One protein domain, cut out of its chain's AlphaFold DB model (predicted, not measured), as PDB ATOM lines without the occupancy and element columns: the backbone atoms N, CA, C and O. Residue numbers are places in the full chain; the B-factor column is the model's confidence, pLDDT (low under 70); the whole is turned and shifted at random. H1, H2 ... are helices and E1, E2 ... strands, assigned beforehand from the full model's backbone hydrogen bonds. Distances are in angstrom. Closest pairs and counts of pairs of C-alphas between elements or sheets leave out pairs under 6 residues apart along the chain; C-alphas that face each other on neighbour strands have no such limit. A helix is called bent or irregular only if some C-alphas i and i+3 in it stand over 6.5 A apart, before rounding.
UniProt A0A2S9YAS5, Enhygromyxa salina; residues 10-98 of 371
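What this domain is: This is residues 10 to 98 of the 371 residues of a protein of Enhygromyxa salina (UniProt A0A2S9YAS5). A small two-stranded antiparallel ribbon, E1 and E2, forms the middle of an elongated body; H2 and H3 pack on each other at a steep angle towards one end, and H1 lies at the other end. H4 sits beside E1, and the tail after it runs back past that strand, residues 91 to 92 pairing with residues 24 to 25 of E1. The printed part has 89 residues, in the order H1, E1, H2, E2, H3, H4, and is mostly helix. It is compact, with a radius of gyration of the C-alphas of 13.4 A, and spans 40 by 25 by 25 A.

How they stand to each other: H1, residues 10 to 16, is apart from H2, residues 32 to 48, H3, residues 61 to 71, and H4, residues 83 to 88. E1, residues 24 to 28, is antiparallel to E2, residues 58 to 60, at 145 degrees, with N 27 and O 59 3.0 A apart, within hydrogen-bond range. H2 touches H3 with residues 41 to 48 alone, closest at the C-alphas of Ala 44 and Ile 71, 6.8 A, at a steep tilt of 47 degrees, the same way. The closest C-alphas of E1 and H4 are those of Pro 25 and Leu 86, 6.0 A. Every O i to N i+4 pair is within hydrogen-bond range in H3 and H4; H2 has 8 of 13, and H1 has 0 of 3, with 2 of 4 O i to N i+3 pairs.

Where its parts are: H1 begins at C-alpha 10, (9.001, 7.332, 116.034). H2 is 21.4 A long and irregular, C-alphas 34 and 37 being 8.2 A apart; H3 measures 15.2 A and E1 13.4 A. H4 ends at C-alpha 88, (5.069, 18.805, 107.751).

The domain as a whole: The C-alphas farthest apart, Gly 17 and Asp 47, are 41.4 A apart. The printed part has no cut, and the link from H3 to H4 is long. Residues 10 to 12 and 14 to 15 have pLDDT under 70.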
ATOM      1  N   ALA A  10       9.578   6.449 117.051       56.59
ATOM      2  CA  ALA A  10       9.001   7.332 116.034       56.59
ATOM      3  C   ALA A  10       7.718   6.798 115.367       56.59
ATOM      4  O   ALA A  10       6.876   7.590 114.954       56.59
ATOM      5  N   ASN A  11       7.568   5.475 115.254       58.66
ATOM      6  CA  ASN A  11       6.387   4.878 114.628       58.66
ATOM      7  C   ASN A  11       5.240   4.704 115.637       58.66
ATOM      8  O   ASN A  11       4.090   4.917 115.277       58.66
ATOM      9  N   ARG A  12       5.543   4.374 116.902       66.62
ATOM     10  CA  ARG A  12       4.515   4.119 117.926       66.62
ATOM     11  C   ARG A  12       4.067   5.350 118.701       66.62
ATOM     12  O   ARG A  12       2.985   5.358 119.268       66.62
ATOM     13  N   VAL A  13       4.838   6.435 118.680       70.19
ATOM     14  CA  VAL A  13       4.402   7.720 119.254       70.19
ATOM     15  C   VAL A  13       3.151   8.259 118.542       70.19
ATOM     16  O   VAL A  13       2.312   8.883 119.180       70.19
ATOM     17  N   GLN A  14       2.971   7.956 117.250       67.06
ATOM     18  CA  GLN A  14       1.755   8.308 116.504       67.06
ATOM     19  C   GLN A  14       0.508   7.548 116.990       67.06
ATOM     20  O   GLN A  14      -0.611   7.995 116.754       67.06
ATOM     21  N   GLU A  15       0.684   6.432 117.702       69.50
ATOM     22  CA  GLU A  15      -0.407   5.625 118.261       69.50
ATOM     23  C   GLU A  15      -0.954   6.212 119.577       69.50
ATOM     24  O   GLU A  15      -1.995   5.770 120.056       69.50
ATOM     25  N   LEU A  16      -0.301   7.236 120.151       71.62
ATOM     26  CA  LEU A  16      -0.690   7.866 121.425       71.62
ATOM     27  C   LEU A  16      -1.925   8.781 121.325       71.62
ATOM     28  O   LEU A  16      -2.350   9.353 122.327       71.62
ATOM     29  N   GLY A  17      -2.513   8.927 120.134       75.69
ATOM     30  CA  GLY A  17      -3.650   9.809 119.871       75.69
ATOM     31  C   GLY A  17      -3.235  11.280 119.795       75.69
ATOM     32  O   GLY A  17      -3.289  11.873 118.721       75.69
ATOM     33  N   GLU A  18      -2.784  11.848 120.913       81.38
ATOM     34  CA  GLU A  18      -2.184  13.184 120.973       81.38
ATOM     35  C   GLU A  18      -0.662  13.072 121.113       81.38
ATOM     36  O   GLU A  18      -0.142  12.341 121.959       81.38
ATOM     37  N   LEU A  19       0.069  13.789 120.256       83.56
ATOM     38  CA  LEU A  19       1.528  13.779 120.275       83.56
ATOM     39  C   LEU A  19       2.043  14.606 121.462       83.56
ATOM     40  O   LEU A  19       1.715  15.789 121.551       83.56
ATOM     41  N   PRO A  20       2.906  14.045 122.329       88.50
ATOM     42  CA  PRO A  20       3.506  14.818 123.407       88.50
ATOM     43  C   PRO A  20       4.304  16.026 122.895       88.50
ATOM     44  O   PRO A  20       4.960  15.958 121.850       88.50
ATOM     45  N   SER A  21       4.318  17.117 123.664       89.19
ATOM     46  CA  SER A  21       5.003  18.370 123.300       89.19
ATOM     47  C   SER A  21       6.517  18.214 123.100       89.19
ATOM     48  O   SER A  21       7.107  18.917 122.286       89.19
ATOM     49  N   TYR A  22       7.139  17.250 123.786       90.19
ATOM     50  CA  TYR A  22       8.566  16.928 123.673       90.19
ATOM     51  C   TYR A  22       8.925  16.075 122.442       90.19
ATOM     52  O   TYR A  22      10.094  15.724 122.243       90.19
ATOM     53  N   THR A  23       7.941  15.694 121.620       90.44
ATOM     54  CA  THR A  23       8.214  15.045 120.331       90.44
ATOM     55  C   THR A  23       8.866  16.032 119.374       90.44
ATOM     56  O   THR A  23       8.590  17.229 119.424       90.44
ATOM     57  N   ARG A  24       9.727  15.547 118.482       91.62
ATOM     58  CA  ARG A  24      10.523  16.351 117.548       91.62
ATOM     59  C   ARG A  24      10.354  15.832 116.119       91.62
ATOM     60  O   ARG A  24      10.136  14.626 115.951       91.62
ATOM     61  N   PRO A  25      10.387  16.715 115.104       93.06
ATOM     62  CA  PRO A  25      10.269  16.305 113.711       93.06
ATOM     63  C   PRO A  25      11.483  15.473 113.296       93.06
ATOM     64  O   PRO A  25      12.594  15.710 113.773       93.06
ATOM     65  N   TYR A  26      11.281  14.511 112.402       91.69
ATOM     66  CA  TYR A  26      12.363  13.715 111.836       91.69
ATOM     67  C   TYR A  26      12.255  13.610 110.316       91.69
ATOM     68  O   TYR A  26      11.154  13.546 109.765       91.69
ATOM     69  N   LEU A  27      13.408  13.530 109.654       92.25
ATOM     70  CA  LEU A  27      13.521  13.225 108.228       92.25
ATOM     71  C   LEU A  27      14.271  11.915 108.015       92.25
ATOM     72  O   LEU A  27      15.111  11.551 108.830       92.25
ATOM     73  N   ASP A  28      13.983  11.220 106.920       92.38
ATOM     74  CA  ASP A  28      14.853  10.154 106.425       92.38
ATOM     75  C   ASP A  28      15.970  10.791 105.589       92.38
ATOM     76  O   ASP A  28      15.729  11.233 104.465       92.38
ATOM     77  N   ILE A  29      17.167  10.901 106.165       93.19
ATOM     78  CA  ILE A  29      18.297  11.619 105.558       93.19
ATOM     79  C   ILE A  29      18.793  10.930 104.282       93.19
ATOM     80  O   ILE A  29      19.356  11.588 103.413       93.19
ATOM     81  N   ASP A  30      18.562   9.619 104.148       93.44
ATOM     82  CA  ASP A  30      18.964   8.848 102.972       93.44
ATOM     83  C   ASP A  30      18.065   9.121 101.762       93.44
ATOM     84  O   ASP A  30      18.520   9.012 100.624       93.44
ATOM     85  N   ALA A  31      16.801   9.470 102.010       92.56
ATOM     86  CA  ALA A  31      15.810   9.767 100.978       92.56
ATOM     87  C   ALA A  31      15.638  11.273 100.718       92.56
ATOM     88  O   ALA A  31      15.024  11.660  99.724       92.56
ATOM     89  N   TRP A  32      16.132  12.126 101.617       92.44
ATOM     90  CA  TRP A  32      15.988  13.573 101.507       92.44
ATOM     91  C   TRP A  32      16.907  14.146 100.430       92.44
ATOM     92  O   TRP A  32      18.125  14.010 100.525       92.44
ATOM     93  N   ASP A  33      16.310  14.800  99.430       90.88
ATOM     94  CA  ASP A  33      17.012  15.409  98.290       90.88
ATOM     95  C   ASP A  33      18.036  14.453  97.643       90.88
ATOM     96  O   ASP A  33      19.212  14.769  97.478       90.88
ATOM     97  N   ASP A  34      17.595  13.217  97.378       91.94
ATOM     98  CA  ASP A  34      18.411  12.120  96.837       91.94
ATOM     99  C   ASP A  34      19.694  11.817  97.650       91.94
ATOM    100  O   ASP A  34      20.663  11.250  97.137       91.94
ATOM    101  N   GLY A  35      19.700  12.167  98.941       93.00
ATOM    102  CA  GLY A  35      20.820  11.978  99.864       93.00
ATOM    103  C   GLY A  35      21.878  13.083  99.804       93.00
ATOM    104  O   GLY A  35      22.928  12.940 100.430       93.00
ATOM    105  N   SER A  36      21.630  14.191  99.098       93.88
ATOM    106  CA  SER A  36      22.589  15.298  98.969       93.88
ATOM    107  C   SER A  36      22.988  15.874 100.335       93.88
ATOM    108  O   SER A  36      24.174  16.063 100.620       93.88
ATOM    109  N   LEU A  37      22.004  16.080 101.218       95.12
ATOM    110  CA  LEU A  37      22.223  16.603 102.560       95.12
ATOM    111  C   LEU A  37      23.007  15.604 103.415       95.12
ATOM    112  O   LEU A  37      23.934  16.005 104.115       95.12
ATOM    113  N   ARG A  38      22.693  14.303 103.323       95.62
ATOM    114  CA  ARG A  38      23.477  13.244 103.978       95.62
ATOM    115  C   ARG A  38      24.940  13.338 103.570       95.62
ATOM    116  O   ARG A  38      25.805  13.369 104.438       95.62
ATOM    117  N   ASP A  39      25.209  13.367 102.269       96.25
ATOM    118  CA  ASP A  39      26.568  13.321 101.733       96.25
ATOM    119  C   ASP A  39      27.380  14.542 102.169       96.25
ATOM    120  O   ASP A  39      28.552  14.410 102.528       96.25
ATOM    121  N   ALA A  40      26.747  15.716 102.219       95.50
ATOM    122  CA  ALA A  40      27.387  16.932 102.698       95.50
ATOM    123  C   ALA A  40      27.700  16.881 104.204       95.50
ATOM    124  O   ALA A  40      28.802  17.248 104.615       95.50
ATOM    125  N   LEU A  41      26.776  16.369 105.025       94.94
ATOM    126  CA  LEU A  41      27.026  16.143 106.450       94.94
ATOM    127  C   LEU A  41      28.160  15.118 106.640       94.94
ATOM    128  O   LEU A  41      29.146  15.414 107.309       94.94
ATOM    129  N   VAL A  42      28.099  13.960 105.976       95.81
ATOM    130  CA  VAL A  42      29.151  12.925 106.012       95.81
ATOM    131  C   VAL A  42      30.525  13.495 105.650       95.81
ATOM    132  O   VAL A  42      31.505  13.192 106.331       95.81
ATOM    133  N   ALA A  43      30.610  14.339 104.619       96.00
ATOM    134  CA  ALA A  43      31.863  14.974 104.216       96.00
ATOM    135  C   ALA A  43      32.431  15.909 105.300       96.00
ATOM    136  O   ALA A  43      33.644  15.942 105.497       96.00
ATOM    137  N   ALA A  44      31.566  16.613 106.035       94.25
ATOM    138  CA  ALA A  44      31.942  17.522 107.119       94.25
ATOM    139  C   ALA A  44      32.209  16.819 108.468       94.25
ATOM    140  O   ALA A  44      32.613  17.461 109.440       94.25
ATOM    141  N   ALA A  45      31.986  15.502 108.564       91.31
ATOM    142  CA  ALA A  45      32.082  14.761 109.823       91.31
ATOM    143  C   ALA A  45      33.464  14.865 110.484       91.31
ATOM    144  O   ALA A  45      33.555  14.986 111.708       91.31
ATOM    145  N   GLY A  46      34.534  14.879 109.679       89.75
ATOM    146  CA  GLY A  46      35.907  15.044 110.163       89.75
ATOM    147  C   GLY A  46      36.174  16.412 110.799       89.75
ATOM    148  O   GLY A  46      36.922  16.484 111.772       89.75
ATOM    149  N   ASP A  47      35.523  17.465 110.303       87.19
ATOM    150  CA  ASP A  47      35.725  18.841 110.767       87.19
ATOM    151  C   ASP A  47      34.985  19.123 112.083       87.19
ATOM    152  O   ASP A  47      35.465  19.877 112.929       87.19
ATOM    153  N   VAL A  48      33.835  18.473 112.292       86.50
ATOM    154  CA  VAL A  48      32.999  18.619 113.503       86.50
ATOM    155  C   VAL A  48      33.259  17.507 114.530       86.50
ATOM    156  O   VAL A  48      32.896  17.622 115.703       86.50
ATOM    157  N   GLY A  49      33.921  16.426 114.117       86.44
ATOM    158  CA  GLY A  49      34.411  15.368 114.995       86.44
ATOM    159  C   GLY A  49      33.372  14.319 115.386       86.44
ATOM    160  O   GLY A  49      33.473  13.768 116.477       86.44
ATOM    161  N   TYR A  50      32.386  14.016 114.539       89.44
ATOM    162  CA  TYR A  50      31.435  12.914 114.757       89.44
ATOM    163  C   TYR A  50      31.674  11.747 113.790       89.44
ATOM    164  O   TYR A  50      32.354  11.903 112.780       89.44
ATOM    165  N   ASP A  51      31.139  10.562 114.100       91.00
ATOM    166  CA  ASP A  51      31.253   9.406 113.205       91.00
ATOM    167  C   ASP A  51      30.309   9.581 111.996       91.00
ATOM    168  O   ASP A  51      29.089   9.650 112.196       91.00
ATOM    169  N   PRO A  52      30.820   9.644 110.748       92.38
ATOM    170  CA  PRO A  52      29.976   9.776 109.561       92.38
ATOM    171  C   PRO A  52      28.961   8.634 109.416       92.38
ATOM    172  O   PRO A  52      27.904   8.840 108.824       92.38
ATOM    173  N   ALA A  53      29.222   7.455 109.995       91.56
ATOM    174  CA  ALA A  53      28.285   6.331 109.980       91.56
ATOM    175  C   ALA A  53      26.982   6.608 110.755       91.56
ATOM    176  O   ALA A  53      26.022   5.853 110.620       91.56
ATOM    177  N   TRP A  54      26.924   7.669 111.566       89.25
ATOM    178  CA  TRP A  54      25.706   8.081 112.271       89.25
ATOM    179  C   TRP A  54      24.752   8.922 111.419       89.25
ATOM    180  O   TRP A  54      23.614   9.141 111.840       89.25
ATOM    181  N   ILE A  55      25.182   9.396 110.247       92.44
ATOM    182  CA  ILE A  55      24.340  10.171 109.329       92.44
ATOM    183  C   ILE A  55      23.671   9.213 108.341       92.44
ATOM    184  O   ILE A  55      24.079   9.080 107.191       92.44
ATOM    185  N   THR A  56      22.652   8.499 108.811       92.12
ATOM    186  CA  THR A  56      21.862   7.560 108.000       92.12
ATOM    187  C   THR A  56      20.481   7.353 108.621       92.12
ATOM    188  O   THR A  56      20.306   7.479 109.834       92.12
ATOM    189  N   GLY A  57      19.492   7.029 107.791       90.56
ATOM    190  CA  GLY A  57      18.121   6.736 108.174       90.56
ATOM    191  C   GLY A  57      17.365   7.936 108.738       90.56
ATOM    192  O   GLY A  57      17.573   9.089 108.366       90.56
ATOM    193  N   LYS A  58      16.436   7.652 109.657       89.44
ATOM    194  CA  LYS A  58      15.610   8.684 110.289       89.44
ATOM    195  C   LYS A  58      16.446   9.490 111.280       89.44
ATOM    196  O   LYS A  58      16.944   8.908 112.233       89.44
ATOM    197  N   LEU A  59      16.526  10.805 111.115       90.12
ATOM    198  CA  LEU A  59      17.246  11.720 112.000       90.12
ATOM    199  C   LEU A  59      16.332  12.826 112.529       90.12
ATOM    200  O   LEU A  59      15.436  13.281 111.822       90.12
ATOM    201  N   ASP A  60      16.572  13.278 113.762       92.56
ATOM    202  CA  ASP A  60      15.944  14.482 114.318       92.56
ATOM    203  C   ASP A  60      16.270  15.708 113.450       92.56
ATOM    204  O   ASP A  60      17.425  16.110 113.319       92.56
ATOM    205  N   ALA A  61      15.242  16.293 112.840       94.31
ATOM    206  CA  ALA A  61      15.394  17.332 111.829       94.31
ATOM    207  C   ALA A  61      15.869  18.669 112.414       94.31
ATOM    208  O   ALA A  61      16.611  19.408 111.771       94.31
ATOM    209  N   LEU A  62      15.493  18.969 113.660       94.06
ATOM    210  CA  LEU A  62      15.976  20.165 114.349       94.06
ATOM    211  C   LEU A  62      17.462  20.028 114.682       94.06
ATOM    212  O   LEU A  62      18.230  20.958 114.486       94.06
ATOM    213  N   ALA A  63      17.879  18.840 115.110       91.88
ATOM    214  CA  ALA A  63      19.286  18.557 115.337       91.88
ATOM    215  C   ALA A  63      20.129  18.568 114.051       91.88
ATOM    216  O   ALA A  63      21.304  18.931 114.088       91.88
ATOM    217  N   VAL A  64      19.546  18.180 112.914       94.25
ATOM    218  CA  VAL A  64      20.183  18.356 111.601       94.25
ATOM    219  C   VAL A  64      20.400  19.842 111.306       94.25
ATOM    220  O   VAL A  64      21.495  20.207 110.890       94.25
ATOM    221  N   ASN A  65      19.426  20.711 111.594       95.56
ATOM    222  CA  ASN A  65      19.612  22.162 111.468       95.56
ATOM    223  C   ASN A  65      20.709  22.702 112.398       95.56
ATOM    224  O   ASN A  65      21.532  23.502 111.953       95.56
ATOM    225  N   ASP A  66      20.766  22.240 113.650       92.31
ATOM    226  CA  ASP A  66      21.834  22.617 114.589       92.31
ATOM    227  C   ASP A  66      23.217  22.195 114.057       92.31
ATOM    228  O   ASP A  66      24.204  22.931 114.163       92.31
ATOM    229  N   LEU A  67      23.295  21.014 113.435       92.19
ATOM    230  CA  LEU A  67      24.521  20.510 112.826       92.19
ATOM    231  C   LEU A  67      24.915  21.311 111.577       92.19
ATOM    232  O   LEU A  67      26.086  21.648 111.429       92.19
ATOM    233  N   ILE A  68      23.953  21.672 110.723       95.50
ATOM    234  CA  ILE A  68      24.175  22.565 109.574       95.50
ATOM    235  C   ILE A  68      24.747  23.900 110.050       95.50
ATOM    236  O   ILE A  68      25.769  24.332 109.532       95.50
ATOM    237  N   ALA A  69      24.150  24.516 111.074       94.56
ATOM    238  CA  ALA A  69      24.632  25.778 111.633       94.56
ATOM    239  C   ALA A  69      26.039  25.664 112.247       94.56
ATOM    240  O   ALA A  69      26.779  26.644 112.291       94.56
ATOM    241  N   THR A  70      26.422  24.469 112.709       92.06
ATOM    242  CA  THR A  70      27.778  24.195 113.206       92.06
ATOM    243  C   THR A  70      28.790  24.060 112.064       92.06
ATOM    244  O   THR A  70      29.913  24.540 112.189       92.06
ATOM    245  N   ILE A  71      28.408  23.400 110.967       94.00
ATOM    246  CA  ILE A  71      29.273  23.158 109.799       94.00
ATOM    247  C   ILE A  71      29.442  24.430 108.964       94.00
ATOM    248  O   ILE A  71      30.542  24.741 108.514       94.00
ATOM    249  N   ASP A  72      28.349  25.156 108.753       94.56
ATOM    250  CA  ASP A  72      28.263  26.305 107.861       94.56
ATOM    251  C   ASP A  72      27.539  27.472 108.554       94.56
ATOM    252  O   ASP A  72      26.391  27.794 108.231       94.56
ATOM    253  N   PRO A  73      28.192  28.114 109.539       93.88
ATOM    254  CA  PRO A  73      27.580  29.175 110.339       93.88
ATOM    255  C   PRO A  73      27.214  30.420 109.520       93.88
ATOM    256  O   PRO A  73      26.365  31.205 109.940       93.88
ATOM    257  N   GLU A  74      27.844  30.614 108.358       94.38
ATOM    258  CA  GLU A  74      27.564  31.724 107.441       94.38
ATOM    259  C   GLU A  74      26.499  31.368 106.385       94.38
ATOM    260  O   GLU A  74      26.065  32.247 105.638       94.38
ATOM    261  N   GLY A  75      26.043  30.108 106.341       91.38
ATOM    262  CA  GLY A  75      24.990  29.629 105.441       91.38
ATOM    263  C   GLY A  75      25.355  29.724 103.958       91.38
ATOM    264  O   GLY A  75      24.503  30.049 103.130       91.38
ATOM    265  N   MET A  76      26.626  29.516 103.608       91.75
ATOM    266  CA  MET A  76      27.126  29.689 102.238       91.75
ATOM    267  C   MET A  76      26.892  28.478 101.328       91.75
ATOM    268  O   MET A  76      26.867  28.615 100.104       91.75
ATOM    269  N   THR A  77      26.776  27.293 101.911       89.44
ATOM    270  CA  THR A  77      26.880  25.984 101.250       89.44
ATOM    271  C   THR A  77      25.781  25.005 101.646       89.44
ATOM    272  O   THR A  77      25.399  24.172 100.824       89.44
ATOM    273  N   LEU A  78      25.238  25.108 102.859       93.62
ATOM    274  CA  LEU A  78      24.180  24.246 103.372       93.62
ATOM    275  C   LEU A  78      22.924  25.061 103.664       93.62
ATOM    276  O   LEU A  78      22.975  26.138 104.250       93.62
ATOM    277  N   THR A  79      21.774  24.521 103.262       93.12
ATOM    278  CA  THR A  79      20.466  25.133 103.521       93.12
ATOM    279  C   THR A  79      19.776  24.393 104.667       93.12
ATOM    280  O   THR A  79      19.514  23.197 104.526       93.12
ATOM    281  N   PRO A  80      19.471  25.064 105.794       95.31
ATOM    282  CA  PRO A  80      18.664  24.479 106.858       95.31
ATOM    283  C   PRO A  80      17.250  24.138 106.382       95.31
ATOM    284  O   PRO A  80      16.673  24.837 105.547       95.31
ATOM    285  N   LEU A  81      16.665  23.108 106.985       95.81
ATOM    286  CA  LEU A  81      15.264  22.742 106.808       95.81
ATOM    287  C   LEU A  81      14.380  23.890 107.307       95.81
ATOM    288  O   LEU A  81      14.534  24.364 108.438       95.81
ATOM    289  N   SER A  82      13.457  24.339 106.465       96.50
ATOM    290  CA  SER A  82      12.553  25.448 106.753       96.50
ATOM    291  C   SER A  82      11.496  25.083 107.795       96.50
ATOM    292  O   SER A  82      11.154  23.920 108.003       96.50
ATOM    293  N   GLU A  83      10.904  26.100 108.423       96.50
ATOM    294  CA  GLU A  83       9.834  25.908 109.407       96.50
ATOM    295  C   GLU A  83       8.632  25.141 108.822       96.50
ATOM    296  O   GLU A  83       8.059  24.276 109.482       96.50
ATOM    297  N   ALA A  84       8.285  25.407 107.557       96.75
ATOM    298  CA  ALA A  84       7.200  24.723 106.860       96.75
ATOM    299  C   ALA A  84       7.503  23.232 106.630       96.75
ATOM    300  O   ALA A  84       6.618  22.393 106.806       96.75
ATOM    301  N   GLU A  85       8.746  22.893 106.280       96.06
ATOM    302  CA  GLU A  85       9.184  21.499 106.140       96.06
ATOM    303  C   GLU A  85       9.154  20.784 107.491       96.06
ATOM    304  O   GLU A  85       8.565  19.710 107.606       96.06
ATOM    305  N   LEU A  86       9.701  21.411 108.536       95.19
ATOM    306  CA  LEU A  86       9.715  20.867 109.896       95.19
ATOM    307  C   LEU A  86       8.301  20.611 110.443       95.19
ATOM    308  O   LEU A  86       8.082  19.607 111.121       95.19
ATOM    309  N   MET A  87       7.335  21.489 110.154       92.62
ATOM    310  CA  MET A  87       5.933  21.299 110.552       92.62
ATOM    311  C   MET A  87       5.251  20.143 109.814       92.62
ATOM    312  O   MET A  87       4.368  19.499 110.382       92.62
ATOM    313  N   ALA A  88       5.635  19.881 108.563       92.38
ATOM    314  CA  ALA A  88       5.069  18.805 107.751       92.38
ATOM    315  C   ALA A  88       5.686  17.428 108.053       92.38
ATOM    316  O   ALA A  88       5.134  16.399 107.654       92.38
ATOM    317  N   MET A  89       6.827  17.394 108.745       90.88
ATOM    318  CA  MET A  89       7.534  16.161 109.068       90.88
ATOM    319  C   MET A  89       6.821  15.336 110.147       90.88
ATOM    320  O   MET A  89       6.239  15.878 111.094       90.88
ATOM    321  N   PRO A  90       6.912  13.999 110.066       89.31
ATOM    322  CA  PRO A  90       6.468  13.142 111.151       89.31
ATOM    323  C   PRO A  90       7.279  13.418 112.427       89.31
ATOM    324  O   PRO A  90       8.441  13.822 112.373       89.31
ATOM    325  N   ARG A  91       6.665  13.185 113.594       88.31
ATOM    326  CA  ARG A  91       7.271  13.467 114.905       88.31
ATOM    327  C   ARG A  91       7.528  12.203 115.713       88.31
ATOM    328  O   ARG A  91       6.780  11.233 115.615       88.31
ATOM    329  N   GLY A  92       8.574  12.227 116.530       86.81
ATOM    330  CA  GLY A  92       8.950  11.127 117.415       86.81
ATOM    331  C   GLY A  92       9.779  11.599 118.605       86.81
ATOM    332  O   GLY A  92       9.980  12.793 118.795       86.81
ATOM    333  N   VAL A  93      10.258  10.658 119.414       87.44
ATOM    334  CA  VAL A  93      11.212  10.945 120.493       87.44
ATOM    335  C   VAL A  93      12.623  10.635 120.002       87.44
ATOM    336  O   VAL A  93      12.879   9.534 119.508       87.44
ATOM    337  N   SER A  94      13.528  11.598 120.149       87.12
ATOM    338  CA  SER A  94      14.953  11.460 119.841       87.12
ATOM    339  C   SER A  94      15.793  11.581 121.114       87.12
ATOM    340  O   SER A  94      15.295  11.954 122.178       87.12
ATOM    341  N   TYR A  95      17.098  11.323 121.015       88.50
ATOM    342  CA  TYR A  95      18.014  11.622 122.117       88.50
ATOM    343  C   TYR A  95      18.050  13.125 122.452       88.50
ATOM    344  O   TYR A  95      18.257  13.486 123.608       88.50
ATOM    345  N   ALA A  96      17.784  14.010 121.485       90.00
ATOM    346  CA  ALA A  96      17.666  15.444 121.750       90.00
ATOM    347  C   ALA A  96      16.440  15.760 122.625       90.00
ATOM    348  O   ALA A  96      16.546  16.585 123.531       90.00
ATOM    349  N   SER A  97      15.311  15.053 122.453       91.31
ATOM    350  CA  SER A  97      14.167  15.154 123.379       91.31
ATOM    351  C   SER A  97      14.569  14.835 124.824       91.31
ATOM    352  O   SER A  97      14.046  15.443 125.751       91.31
ATOM    353  N   MET A  98      15.521  13.917 125.022       93.56
ATOM    354  CA  MET A  98      16.044  13.514 126.335       93.56
ATOM    355  C   MET A  98      17.091  14.486 126.912       93.56
ATOM    356  O   MET A  98      17.589  14.254 128.008       93.56
TER     357      MET A  98